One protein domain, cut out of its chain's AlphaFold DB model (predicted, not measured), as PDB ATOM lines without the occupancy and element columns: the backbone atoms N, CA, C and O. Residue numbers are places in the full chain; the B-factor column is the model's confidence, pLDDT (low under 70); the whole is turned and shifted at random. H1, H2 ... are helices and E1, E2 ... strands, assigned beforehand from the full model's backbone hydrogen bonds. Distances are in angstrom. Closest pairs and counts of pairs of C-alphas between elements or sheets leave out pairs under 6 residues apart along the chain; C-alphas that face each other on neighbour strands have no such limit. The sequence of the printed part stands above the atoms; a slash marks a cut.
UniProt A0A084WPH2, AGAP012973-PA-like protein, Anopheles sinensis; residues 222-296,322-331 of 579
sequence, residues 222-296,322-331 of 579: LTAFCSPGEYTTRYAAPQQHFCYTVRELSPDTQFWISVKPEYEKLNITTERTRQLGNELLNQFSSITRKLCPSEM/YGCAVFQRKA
ATOM      1  N   LEU A 222     290.275-289.887 126.383       81.75
ATOM      2  CA  LEU A 222     289.521-289.775 125.132       81.75
ATOM      3  C   LEU A 222     290.296-288.899 124.140       81.75
ATOM      4  O   LEU A 222     290.966-287.958 124.546       81.75
ATOM      5  N   THR A 223     290.142-289.141 122.837       79.12
ATOM      6  CA  THR A 223     290.581-288.212 121.769       79.12
ATOM      7  C   THR A 223     289.423-287.357 121.237       79.12
ATOM      8  O   THR A 223     289.514-286.792 120.149       79.12
ATOM      9  N   ALA A 224     288.278-287.352 121.928       74.38
ATOM     10  CA  ALA A 224     287.117-286.554 121.545       74.38
ATOM     11  C   ALA A 224     287.425-285.061 121.714       74.38
ATOM     12  O   ALA A 224     288.209-284.700 122.586       74.38
ATOM     13  N   PHE A 225     286.804-284.229 120.875       80.69
ATOM     14  CA  PHE A 225     286.934-282.770 120.751       80.69
ATOM     15  C   PHE A 225     288.347-282.151 120.587       80.69
ATOM     16  O   PHE A 225     288.458-281.040 120.072       80.69
ATOM     17  N   CYS A 226     289.426-282.822 120.982       82.94
ATOM     18  CA  CYS A 226     290.793-282.335 120.820       82.94
ATOM     19  C   CYS A 226     291.341-282.546 119.393       82.94
ATOM     20  O   CYS A 226     290.761-283.255 118.567       82.94
ATOM     21  N   SER A 227     292.472-281.908 119.085       82.12
ATOM     22  CA  SER A 227     293.153-282.029 117.790       82.12
ATOM     23  C   SER A 227     293.765-283.428 117.607       82.12
ATOM     24  O   SER A 227     294.033-284.126 118.586       82.12
ATOM     25  N   PRO A 228     294.055-283.862 116.366       82.56
ATOM     26  CA  PRO A 228     294.725-285.139 116.125       82.56
ATOM     27  C   PRO A 228     296.055-285.259 116.889       82.56
ATOM     28  O   PRO A 228     296.934-284.408 116.754       82.56
ATOM     29  N   GLY A 229     296.211-286.328 117.678       81.81
ATOM     30  CA  GLY A 229     297.381-286.541 118.544       81.81
ATOM     31  C   GLY A 229     297.286-285.895 119.935       81.81
ATOM     32  O   GLY A 229     298.265-285.917 120.685       81.81
ATOM     33  N   GLU A 230     296.127-285.339 120.290       88.81
ATOM     34  CA  GLU A 230     295.801-284.864 121.634       88.81
ATOM     35  C   GLU A 230     294.760-285.761 122.328       88.81
ATOM     36  O   GLU A 230     294.002-286.493 121.684       88.81
ATOM     37  N   TYR A 231     294.705-285.660 123.655       89.12
ATOM     38  CA  TYR A 231     293.831-286.426 124.541       89.12
ATOM     39  C   TYR A 231     293.176-285.530 125.595       89.12
ATOM     40  O   TYR A 231     293.660-284.447 125.896       89.12
ATOM     41  N   THR A 232     292.110-286.007 126.219       88.81
ATOM     42  CA  THR A 232     291.423-285.375 127.353       88.81
ATOM     43  C   THR A 232     290.902-286.448 128.311       88.81
ATOM     44  O   THR A 232     290.941-287.633 127.978       88.81
ATOM     45  N   THR A 233     290.419-286.081 129.499       86.56
ATOM     46  CA  THR A 233     289.891-287.059 130.465       86.56
ATOM     47  C   THR A 233     288.468-287.498 130.124       86.56
ATOM     48  O   THR A 233     287.643-286.725 129.640       86.56
ATOM     49  N   ARG A 234     288.144-288.757 130.420       85.31
ATOM     50  CA  ARG A 234     286.823-289.348 130.169       85.31
ATOM     51  C   ARG A 234     285.731-288.854 131.120       85.31
ATOM     52  O   ARG A 234     284.586-288.721 130.699       85.31
ATOM     53  N   TYR A 235     286.093-288.575 132.369       85.19
ATOM     54  CA  TYR A 235     285.206-288.055 133.410       85.19
ATOM     55  C   TYR A 235     285.110-286.521 133.371       85.19
ATOM     56  O   TYR A 235     286.081-285.840 133.031       85.19
ATOM     57  N   ALA A 236     283.952-285.986 133.759       81.12
ATOM     58  CA  ALA A 236     283.678-284.558 133.874       81.12
ATOM     59  C   ALA A 236     284.339-283.977 135.136       81.12
ATOM     60  O   ALA A 236     283.809-284.046 136.242       81.12
ATOM     61  N   ALA A 237     285.531-283.419 134.952       79.25
ATOM     62  CA  ALA A 237     286.327-282.745 135.974       79.25
ATOM     63  C   ALA A 237     287.081-281.564 135.337       79.25
ATOM     64  O   ALA A 237     287.123-281.488 134.105       79.25
ATOM     65  N   PRO A 238     287.731-280.673 136.112       79.69
ATOM     66  CA  PRO A 238     288.497-279.552 135.559       79.69
ATOM     67  C   PRO A 238     289.510-279.962 134.476       79.69
ATOM     68  O   PRO A 238     289.699-279.234 133.507       79.69
ATOM     69  N   GLN A 239     290.095-281.160 134.584       80.19
ATOM     70  CA  GLN A 239     291.023-281.740 133.606       80.19
ATOM     71  C   GLN A 239     290.384-281.992 132.223       80.19
ATOM     72  O   GLN A 239     291.070-281.906 131.209       80.19
ATOM     73  N   GLN A 240     289.068-282.225 132.144       83.12
ATOM     74  CA  GLN A 240     288.362-282.432 130.871       83.12
ATOM     75  C   GLN A 240     288.267-281.145 130.035       83.12
ATOM     76  O   GLN A 240     288.023-281.195 128.833       83.12
ATOM     77  N   HIS A 241     288.492-279.977 130.641       85.06
ATOM     78  CA  HIS A 241     288.546-278.696 129.930       85.06
ATOM     79  C   HIS A 241     289.909-278.429 129.271       85.06
ATOM     80  O   HIS A 241     290.122-277.345 128.722       85.06
ATOM     81  N   PHE A 242     290.824-279.401 129.295       88.38
ATOM     82  CA  PHE A 242     292.132-279.324 128.658       88.38
ATOM     83  C   PHE A 242     292.306-280.414 127.595       88.38
ATOM     84  O   PHE A 242     291.769-281.521 127.702       88.38
ATOM     85  N   CYS A 243     293.093-280.075 126.575       90.69
ATOM     86  CA  CYS A 243     293.668-281.017 125.626       90.69
ATOM     87  C   CYS A 243     295.145-281.212 125.963       90.69
ATOM     88  O   CYS A 243     295.895-280.243 126.078       90.69
ATOM     89  N   TYR A 244     295.548-282.467 126.114       91.31
ATOM     90  CA  TYR A 244     296.880-282.906 126.495       91.31
ATOM     91  C   TYR A 244     297.604-283.536 125.309       91.31
ATOM     92  O   TYR A 244     297.018-284.316 124.560       91.31
ATOM     93  N   THR A 245     298.895-283.266 125.158       90.94
ATOM     94  CA  THR A 245     299.746-283.892 124.140       90.94
ATOM     95  C   THR A 245     301.111-284.240 124.722       90.94
ATOM     96  O   THR A 245     301.556-283.631 125.695       90.94
ATOM     97  N   VAL A 246     301.780-285.230 124.138       89.06
ATOM     98  CA  VAL A 246     303.127-285.653 124.534       89.06
ATOM     99  C   VAL A 246     304.087-285.320 123.403       89.06
ATOM    100  O   VAL A 246     303.801-285.603 122.238       89.06
ATOM    101  N   ARG A 247     305.227-284.711 123.739       85.19
ATOM    102  CA  ARG A 247     306.296-284.382 122.787       85.19
ATOM    103  C   ARG A 247     307.640-284.880 123.302       85.19
ATOM    104  O   ARG A 247     307.913-284.829 124.501       85.19
ATOM    105  N   GLU A 248     308.479-285.332 122.378       83.06
ATOM    106  CA  GLU A 248     309.896-285.599 122.629       83.06
ATOM    107  C   GLU A 248     310.623-284.266 122.862       83.06
ATOM    108  O   GLU A 248     310.340-283.273 122.192       83.06
ATOM    109  N   LEU A 249     311.534-284.219 123.831       77.81
ATOM    110  CA  LEU A 249     312.322-283.029 124.142       77.81
ATOM    111  C   LEU A 249     313.516-282.920 123.183       77.81
ATOM    112  O   LEU A 249     314.505-283.643 123.323       77.81
ATOM    113  N   SER A 250     313.408-281.993 122.230       76.00
ATOM    114  CA  SER A 250     314.439-281.588 121.265       76.00
ATOM    115  C   SER A 250     314.493-280.050 121.156       76.00
ATOM    116  O   SER A 250     313.568-279.378 121.632       76.00
ATOM    117  N   PRO A 251     315.522-279.467 120.507       71.44
ATOM    118  CA  PRO A 251     315.549-278.035 120.191       71.44
ATOM    119  C   PRO A 251     314.305-277.568 119.414       71.44
ATOM    120  O   PRO A 251     313.763-276.502 119.704       71.44
ATOM    121  N   ASP A 252     313.787-278.400 118.503       71.81
ATOM    122  CA  ASP A 252     312.574-278.107 117.722       71.81
ATOM    123  C   ASP A 252     311.326-278.020 118.608       71.81
ATOM    124  O   ASP A 252     310.441-277.207 118.356       71.81
ATOM    125  N   THR A 253     311.254-278.823 119.675       70.38
ATOM    126  CA  THR A 253     310.166-278.749 120.662       70.38
ATOM    127  C   THR A 253     310.250-277.463 121.485       70.38
ATOM    128  O   THR A 253     309.218-276.876 121.805       70.38
ATOM    129  N   GLN A 254     311.454-276.968 121.785       68.38
ATOM    130  CA  GLN A 254     311.628-275.685 122.472       68.38
ATOM    131  C   GLN A 254     311.239-274.502 121.567       68.38
ATOM    132  O   GLN A 254     310.558-273.582 122.021       68.38
ATOM    133  N   PHE A 255     311.559-274.578 120.270       69.44
ATOM    134  CA  PHE A 255     311.031-273.660 119.256       69.44
ATOM    135  C   PHE A 255     309.498-273.757 119.138       69.44
ATOM    136  O   PHE A 255     308.814-272.736 119.169       69.44
ATOM    137  N   TRP A 256     308.932-274.965 119.097       75.50
ATOM    138  CA  TRP A 256     307.483-275.187 119.021       75.50
ATOM    139  C   TRP A 256     306.722-274.552 120.191       75.50
ATOM    140  O   TRP A 256     305.702-273.916 119.949       75.50
ATOM    141  N   ILE A 257     307.234-274.648 121.426       71.69
ATOM    142  CA  ILE A 257     306.644-273.965 122.593       71.69
ATOM    143  C   ILE A 257     306.657-272.441 122.390       71.69
ATOM    144  O   ILE A 257     305.654-271.784 122.642       71.69
ATOM    145  N   SER A 258     307.759-271.874 121.882       63.06
ATOM    146  CA  SER A 258     307.852-270.425 121.629       63.06
ATOM    147  C   SER A 258     306.905-269.927 120.527       63.06
ATOM    148  O   SER A 258     306.473-268.779 120.563       63.06
ATOM    149  N   VAL A 259     306.546-270.796 119.576       71.62
ATOM    150  CA  VAL A 259     305.611-270.504 118.473       71.62
ATOM    151  C   VAL A 259     304.151-270.796 118.853       71.62
ATOM    152  O   VAL A 259     303.237-270.309 118.189       71.62
ATOM    153  N   LYS A 260     303.912-271.575 119.917       78.31
ATOM    154  CA  LYS A 260     302.582-271.992 120.383       78.31
ATOM    155  C   LYS A 260     302.349-271.659 121.862       78.31
ATOM    156  O   LYS A 260     302.312-272.570 122.697       78.31
ATOM    157  N   PRO A 261     302.177-270.367 122.204       74.19
ATOM    158  CA  PRO A 261     302.016-269.919 123.587       74.19
ATOM    159  C   PRO A 261     300.738-270.448 124.258       74.19
ATOM    160  O   PRO A 261     300.607-270.348 125.473       74.19
ATOM    161  N   GLU A 262     299.795-271.026 123.504       82.69
ATOM    162  CA  GLU A 262     298.590-271.649 124.052       82.69
ATOM    163  C   GLU A 262     298.842-272.999 124.754       82.69
ATOM    164  O   GLU A 262     297.933-273.506 125.415       82.69
ATOM    165  N   TYR A 263     300.044-273.585 124.621       84.44
ATOM    166  CA  TYR A 263     300.435-274.822 125.304       84.44
ATOM    167  C   TYR A 263     301.382-274.555 126.475       84.44
ATOM    168  O   TYR A 263     302.498-274.065 126.318       84.44
ATOM    169  N   GLU A 264     300.977-275.018 127.649       87.19
ATOM    170  CA  GLU A 264     301.763-275.000 128.876       87.19
ATOM    171  C   GLU A 264     302.249-276.416 129.207       87.19
ATOM    172  O   GLU A 264     301.604-277.411 128.870       87.19
ATOM    173  N   LYS A 265     303.378-276.550 129.908       85.25
ATOM    174  CA  LYS A 265     303.798-277.853 130.444       85.25
ATOM    175  C   LYS A 265     302.842-278.285 131.565       85.25
ATOM    176  O   LYS A 265     302.509-277.476 132.429       85.25
ATOM    177  N   LEU A 266     302.429-279.554 131.585       87.12
ATOM    178  CA  LEU A 266     301.573-280.095 132.648       87.12
ATOM    179  C   LEU A 266     302.266-279.952 134.013       87.12
ATOM    180  O   LEU A 266     303.307-280.564 134.259       87.12
ATOM    181  N   ASN A 267     301.666-279.171 134.910       82.25
ATOM    182  CA  ASN A 267     302.159-279.001 136.271       82.25
ATOM    183  C   ASN A 267     301.678-280.160 137.165       82.25
ATOM    184  O   ASN A 267     300.475-280.385 137.308       82.25
ATOM    185  N   ILE A 268     302.614-280.902 137.763       81.50
ATOM    186  CA  ILE A 268     302.324-282.083 138.589       81.50
ATOM    187  C   ILE A 268     302.199-281.659 140.059       81.50
ATOM    188  O   ILE A 268     303.165-281.711 140.822       81.50
ATOM    189  N   THR A 269     300.998-281.240 140.458       79.94
ATOM    190  CA  THR A 269     300.695-280.740 141.815       79.94
ATOM    191  C   THR A 269     300.049-281.786 142.732       79.94
ATOM    192  O   THR A 269     300.208-281.722 143.954       79.94
ATOM    193  N   THR A 270     299.363-282.779 142.156       77.88
ATOM    194  CA  THR A 270     298.659-283.869 142.865       77.88
ATOM    195  C   THR A 270     299.029-285.244 142.309       77.88
ATOM    196  O   THR A 270     299.466-285.364 141.159       77.88
ATOM    197  N   GLU A 271     298.794-286.313 143.078       80.56
ATOM    198  CA  GLU A 271     298.974-287.683 142.578       80.56
ATOM    199  C   GLU A 271     298.084-287.965 141.353       80.56
ATOM    200  O   GLU A 271     298.559-288.566 140.391       80.56
ATOM    201  N   ARG A 272     296.852-287.432 141.285       81.19
ATOM    202  CA  ARG A 272     296.016-287.572 140.075       81.19
ATOM    203  C   ARG A 272     296.665-286.934 138.839       81.19
ATOM    204  O   ARG A 272     296.678-287.558 137.780       81.19
ATOM    205  N   THR A 273     297.252-285.735 138.949       81.62
ATOM    206  CA  THR A 273     297.979-285.120 137.812       81.62
ATOM    207  C   THR A 273     299.228-285.912 137.412       81.62
ATOM    208  O   THR A 273     299.526-286.022 136.223       81.62
ATOM    209  N   ARG A 274     299.915-286.539 138.379       83.81
ATOM    210  CA  ARG A 274     301.049-287.442 138.130       83.81
ATOM    211  C   ARG A 274     300.616-288.686 137.356       83.81
ATOM    212  O   ARG A 274     301.256-289.045 136.371       83.81
ATOM    213  N   GLN A 275     299.516-289.317 137.763       82.00
ATOM    214  CA  GLN A 275     298.992-290.507 137.094       82.00
ATOM    215  C   GLN A 275     298.440-290.204 135.701       82.00
ATOM    216  O   GLN A 275     298.718-290.966 134.779       82.00
ATOM    217  N   LEU A 276     297.767-289.065 135.511       85.25
ATOM    218  CA  LEU A 276     297.369-288.587 134.183       85.25
ATOM    219  C   LEU A 276     298.589-288.413 133.261       85.25
ATOM    220  O   LEU A 276     298.572-288.883 132.126       85.25
ATOM    221  N   GLY A 277     299.672-287.805 133.761       87.00
ATOM    222  CA  GLY A 277     300.930-287.683 133.021       87.00
ATOM    223  C   GLY A 277     301.542-289.039 132.645       87.00
ATOM    224  O   GLY A 277     301.942-289.235 131.499       87.00
ATOM    225  N   ASN A 278     301.556-289.997 133.577       84.44
ATOM    226  CA  ASN A 278     302.042-291.357 133.324       84.44
ATOM    227  C   ASN A 278     301.190-292.105 132.283       84.44
ATOM    228  O   ASN A 278     301.746-292.757 131.402       84.44
ATOM    229  N   GLU A 279     299.860-292.000 132.347       85.50
ATOM    230  CA  GLU A 279     298.941-292.613 131.376       85.50
ATOM    231  C   GLU A 279     299.143-292.026 129.970       85.50
ATOM    232  O   GLU A 279     299.247-292.769 128.995       85.50
ATOM    233  N   LEU A 280     299.304-290.702 129.858       88.00
ATOM    234  CA  LEU A 280     299.607-290.023 128.593       88.00
ATOM    235  C   LEU A 280     300.952-290.473 127.998       88.00
ATOM    236  O   LEU A 280     301.033-290.738 126.796       88.00
ATOM    237  N   LEU A 281     301.996-290.605 128.824       86.19
ATOM    238  CA  LEU A 281     303.308-291.114 128.406       86.19
ATOM    239  C   LEU A 281     303.231-292.580 127.944       86.19
ATOM    240  O   LEU A 281     303.744-292.909 126.874       86.19
ATOM    241  N   ASN A 282     302.537-293.443 128.693       84.12
ATOM    242  CA  ASN A 282     302.302-294.842 128.317       84.12
ATOM    243  C   ASN A 282     301.551-294.945 126.980       84.12
ATOM    244  O   ASN A 282     301.941-295.718 126.100       84.12
ATOM    245  N   GLN A 283     300.504-294.135 126.803       84.12
ATOM    246  CA  GLN A 283     299.712-294.090 125.579       84.12
ATOM    247  C   GLN A 283     300.555-293.626 124.382       84.12
ATOM    248  O   GLN A 283     300.518-294.258 123.326       84.12
ATOM    249  N   PHE A 284     301.382-292.589 124.551       84.25
ATOM    250  CA  PHE A 284     302.313-292.129 123.518       84.25
ATOM    251  C   PHE A 284     303.348-293.202 123.149       84.25
ATOM    252  O   PHE A 284     303.563-293.466 121.962       84.25
ATOM    253  N   SER A 285     303.956-293.864 124.138       82.06
ATOM    254  CA  SER A 285     304.915-294.950 123.907       82.06
ATOM    255  C   SER A 285     304.292-296.159 123.207       82.06
ATOM    256  O   SER A 285     304.941-296.761 122.353       82.06
ATOM    257  N   SER A 286     303.030-296.497 123.500       80.81
ATOM    258  CA  SER A 286     302.344-297.611 122.828       80.81
ATOM    259  C   SER A 286     302.105-297.342 121.335       80.81
ATOM    260  O   SER A 286     302.261-298.245 120.511       80.81
ATOM    261  N   ILE A 287     301.799-296.091 120.974       80.56
ATOM    262  CA  ILE A 287     301.532-295.666 119.592       80.56
ATOM    263  C   ILE A 287     302.829-295.495 118.796       80.56
ATOM    264  O   ILE A 287     302.939-295.988 117.676       80.56
ATOM    265  N   THR A 288     303.818-294.804 119.366       78.50
ATOM    266  CA  THR A 288     305.086-294.493 118.679       78.50
ATOM    267  C   THR A 288     306.090-295.642 118.691       78.50
ATOM    268  O   THR A 288     307.059-295.607 117.937       78.50
ATOM    269  N   ARG A 289     305.883-296.651 119.553       73.62
ATOM    270  CA  ARG A 289     306.835-297.734 119.869       73.62
ATOM    271  C   ARG A 289     308.189-297.251 120.415       73.62
ATOM    272  O   ARG A 289     309.110-298.053 120.547       73.62
ATOM    273  N   LYS A 290     308.315-295.966 120.761       72.00
ATOM    274  CA  LYS A 290     309.487-295.399 121.436       72.00
ATOM    275  C   LYS A 290     309.289-295.482 122.944       72.00
ATOM    276  O   LYS A 290     308.228-295.106 123.440       72.00
ATOM    277  N   LEU A 291     310.306-295.911 123.692       66.06
ATOM    278  CA  LEU A 291     310.294-295.730 125.144       66.06
ATOM    279  C   LEU A 291     310.485-294.245 125.466       66.06
ATOM    280  O   LEU A 291     311.565-293.702 125.255       66.06
ATOM    281  N   CYS A 292     309.450-293.622 126.021       64.62
ATOM    282  CA  CYS A 292     309.559-292.360 126.733       64.62
ATOM    283  C   CYS A 292     309.835-292.677 128.208       64.62
ATOM    284  O   CYS A 292     308.886-292.986 128.934       64.62
ATOM    285  N   PRO A 293     311.092-292.630 128.692       59.84
ATOM    286  CA  PRO A 293     311.313-292.572 130.130       59.84
ATOM    287  C   PRO A 293     310.582-291.337 130.663       59.84
ATOM    288  O   PRO A 293     310.725-290.244 130.104       59.84
ATOM    289  N   SER A 294     309.775-291.510 131.713       53.69
ATOM    290  CA  SER A 294     309.151-290.369 132.376       53.69
ATOM    291  C   SER A 294     310.238-289.419 132.860       53.69
ATOM    292  O   SER A 294     311.317-289.846 133.282       53.69
ATOM    293  N   GLU A 295     309.965-288.123 132.747       48.41
ATOM    294  CA  GLU A 295     310.917-287.085 133.108       48.41
ATOM    295  C   GLU A 295     311.410-287.307 134.547       48.41
ATOM    296  O   GLU A 295     310.647-287.200 135.511       48.41
ATOM    297  N   MET A 296     312.701-287.631 134.696       36.28
ATOM    298  CA  MET A 296     313.371-287.529 135.987       36.28
ATOM    299  C   MET A 296     313.363-286.052 136.363       36.28
ATOM    300  O   MET A 296     314.228-285.299 135.917       36.28
ATOM    301  N   TYR A 322     316.249-286.201 124.874       59.22
ATOM    302  CA  TYR A 322     316.531-286.019 126.305       59.22
ATOM    303  C   TYR A 322     315.422-286.546 127.231       59.22
ATOM    304  O   TYR A 322     315.633-286.691 128.434       59.22
ATOM    305  N   GLY A 323     314.242-286.836 126.681       72.06
ATOM    306  CA  GLY A 323     313.069-287.323 127.403       72.06
ATOM    307  C   GLY A 323     311.780-286.967 126.668       72.06
ATOM    308  O   GLY A 323     311.817-286.493 125.531       72.06
ATOM    309  N   CYS A 324     310.640-287.161 127.326       82.69
ATOM    310  CA  CYS A 324     309.334-286.758 126.812       82.69
ATOM    311  C   CYS A 324     308.596-285.927 127.864       82.69
ATOM    312  O   CYS A 324     308.630-286.255 129.050       82.69
ATOM    313  N   ALA A 325     307.912-284.870 127.427       84.69
ATOM    314  CA  ALA A 325     307.135-283.992 128.292       84.69
ATOM    315  C   ALA A 325     305.663-283.957 127.869       84.69
ATOM    316  O   ALA A 325     305.325-284.075 126.688       84.69
ATOM    317  N   VAL A 326     304.794-283.790 128.867       89.12
ATOM    318  CA  VAL A 326     303.352-283.623 128.688       89.12
ATOM    319  C   VAL A 326     303.030-282.133 128.672       89.12
ATOM    320  O   VAL A 326     303.408-281.400 129.587       89.12
ATOM    321  N   PHE A 327     302.304-281.704 127.649       89.44
ATOM    322  CA  PHE A 327     301.807-280.344 127.482       89.44
ATOM    323  C   PHE A 327     300.284-280.344 127.533       89.44
ATOM    324  O   PHE A 327     299.648-281.317 127.128       89.44
ATOM    325  N   GLN A 328     299.707-279.252 128.014       90.94
ATOM    326  CA  GLN A 328     298.275-279.011 128.086       90.94
ATOM    327  C   GLN A 328     297.944-277.671 127.431       90.94
ATOM    328  O   GLN A 328     298.702-276.714 127.553       90.94
ATOM    329  N   ARG A 329     296.779-277.578 126.799       89.69
ATOM    330  CA  ARG A 329     296.152-276.306 126.420       89.69
ATOM    331  C   ARG A 329     294.691-276.316 126.837       89.69
ATOM    332  O   ARG A 329     294.087-277.388 126.925       89.69
ATOM    333  N   LYS A 330     294.088-275.147 127.049       86.00
ATOM    334  CA  LYS A 330     292.632-275.071 127.242       86.00
ATOM    335  C   LYS A 330     291.925-275.560 125.972       86.00
ATOM    336  O   LYS A 330     292.286-275.195 124.854       86.00
ATOM    337  N   ALA A 331     290.919-276.407 126.162       71.81
ATOM    338  CA  ALA A 331     290.094-276.976 125.100       71.81
ATOM    339  C   ALA A 331     289.351-275.902 124.298       71.81
ATOM    340  O   ALA A 331     289.199-276.009 123.081       71.81
TER     341      ALA A 331
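This is residues 222 to 296 and 322 to 331 of the 579 residues of the protein "AGAP012973-PA-like protein" of Anopheles sinensis (UniProt A0A084WPH2). A ribbon of two antiparallel strands, E1 and E2, runs through the middle, and one long helix, H3, crosses it and packs on both strands with its residues 276 to 285. Two shorter helices lie at opposite ends of E1: H1 leads straight into it, and H2 follows it, away from H3. The printed part has 85 residues, with three named helices and two named strands in the order H1, E1, H2, H3, E2, and its class is mixed, helices and strands. The whole is compact, with a radius of gyration of the C-alphas of 12.3 A, and rounded, spanning 35 by 26 by 26 A.

Residues 222 to 237 hold no named element. H1, residues 238 to 241, comes next, and its closest C-alpha pair to E2, residues 324 to 330, is His 241 and Lys 330, 6.1 A apart. A tight link joins H1 to E1, residues 242 to 248. E1 and E2 are antiparallel neighbours at 155 degrees, with N 245 and O 327 at 2.9 A and N 327 and O 245 at 2.8 A, within hydrogen-bond range. A tight link leads from E1 to H2, residues 251 to 259, where the closest C-alphas of the two are those of Arg 247 and Thr 253, 7.2 A apart. H2 and E2 are apart. Residues 264 to 265 pair antiparallel with residues 327 to 328 of E2. The closest C-alphas of H3, residues 271 to 288, and E1 are those of Val 246 and Phe 284, 6.6 A apart. Those of H3 and E2 are Gly 277 and Val 326, 6.4 A apart. H1, H2 and H3 are apart from one another. In H2 and H3 every O i to N i+4 pair is within hydrogen-bond range; H1 is too short for such a pair.

H1 begins at C-alpha 238, at (288.497, -279.552, 135.559), and is 5.7 A long from first to last C-alpha. E1 measures 19.8 A and H2 12.6 A. H3, the longest helix, measures 25.6 A, from C-alpha 271 at (298.974, -287.683, 142.578) to C-alpha 288 at (305.086, -294.493, 118.679). E2 measures 20.4 A and ends at C-alpha 330, at (292.632, -275.071, 127.242).

The two C-alphas farthest apart are those of Ala 236 and Pro 251, at 35.3 A. The link from H2 to H3, 11 residues, is long. Residues 297 to 321 are cut out between H3 and E2, and C-alphas 296 and 322 are 10.3 A apart across the cut. The mean pLDDT of the printed part is 79.5, and residues 254 to 255, 258, 291 to 296 and 322 are under 70.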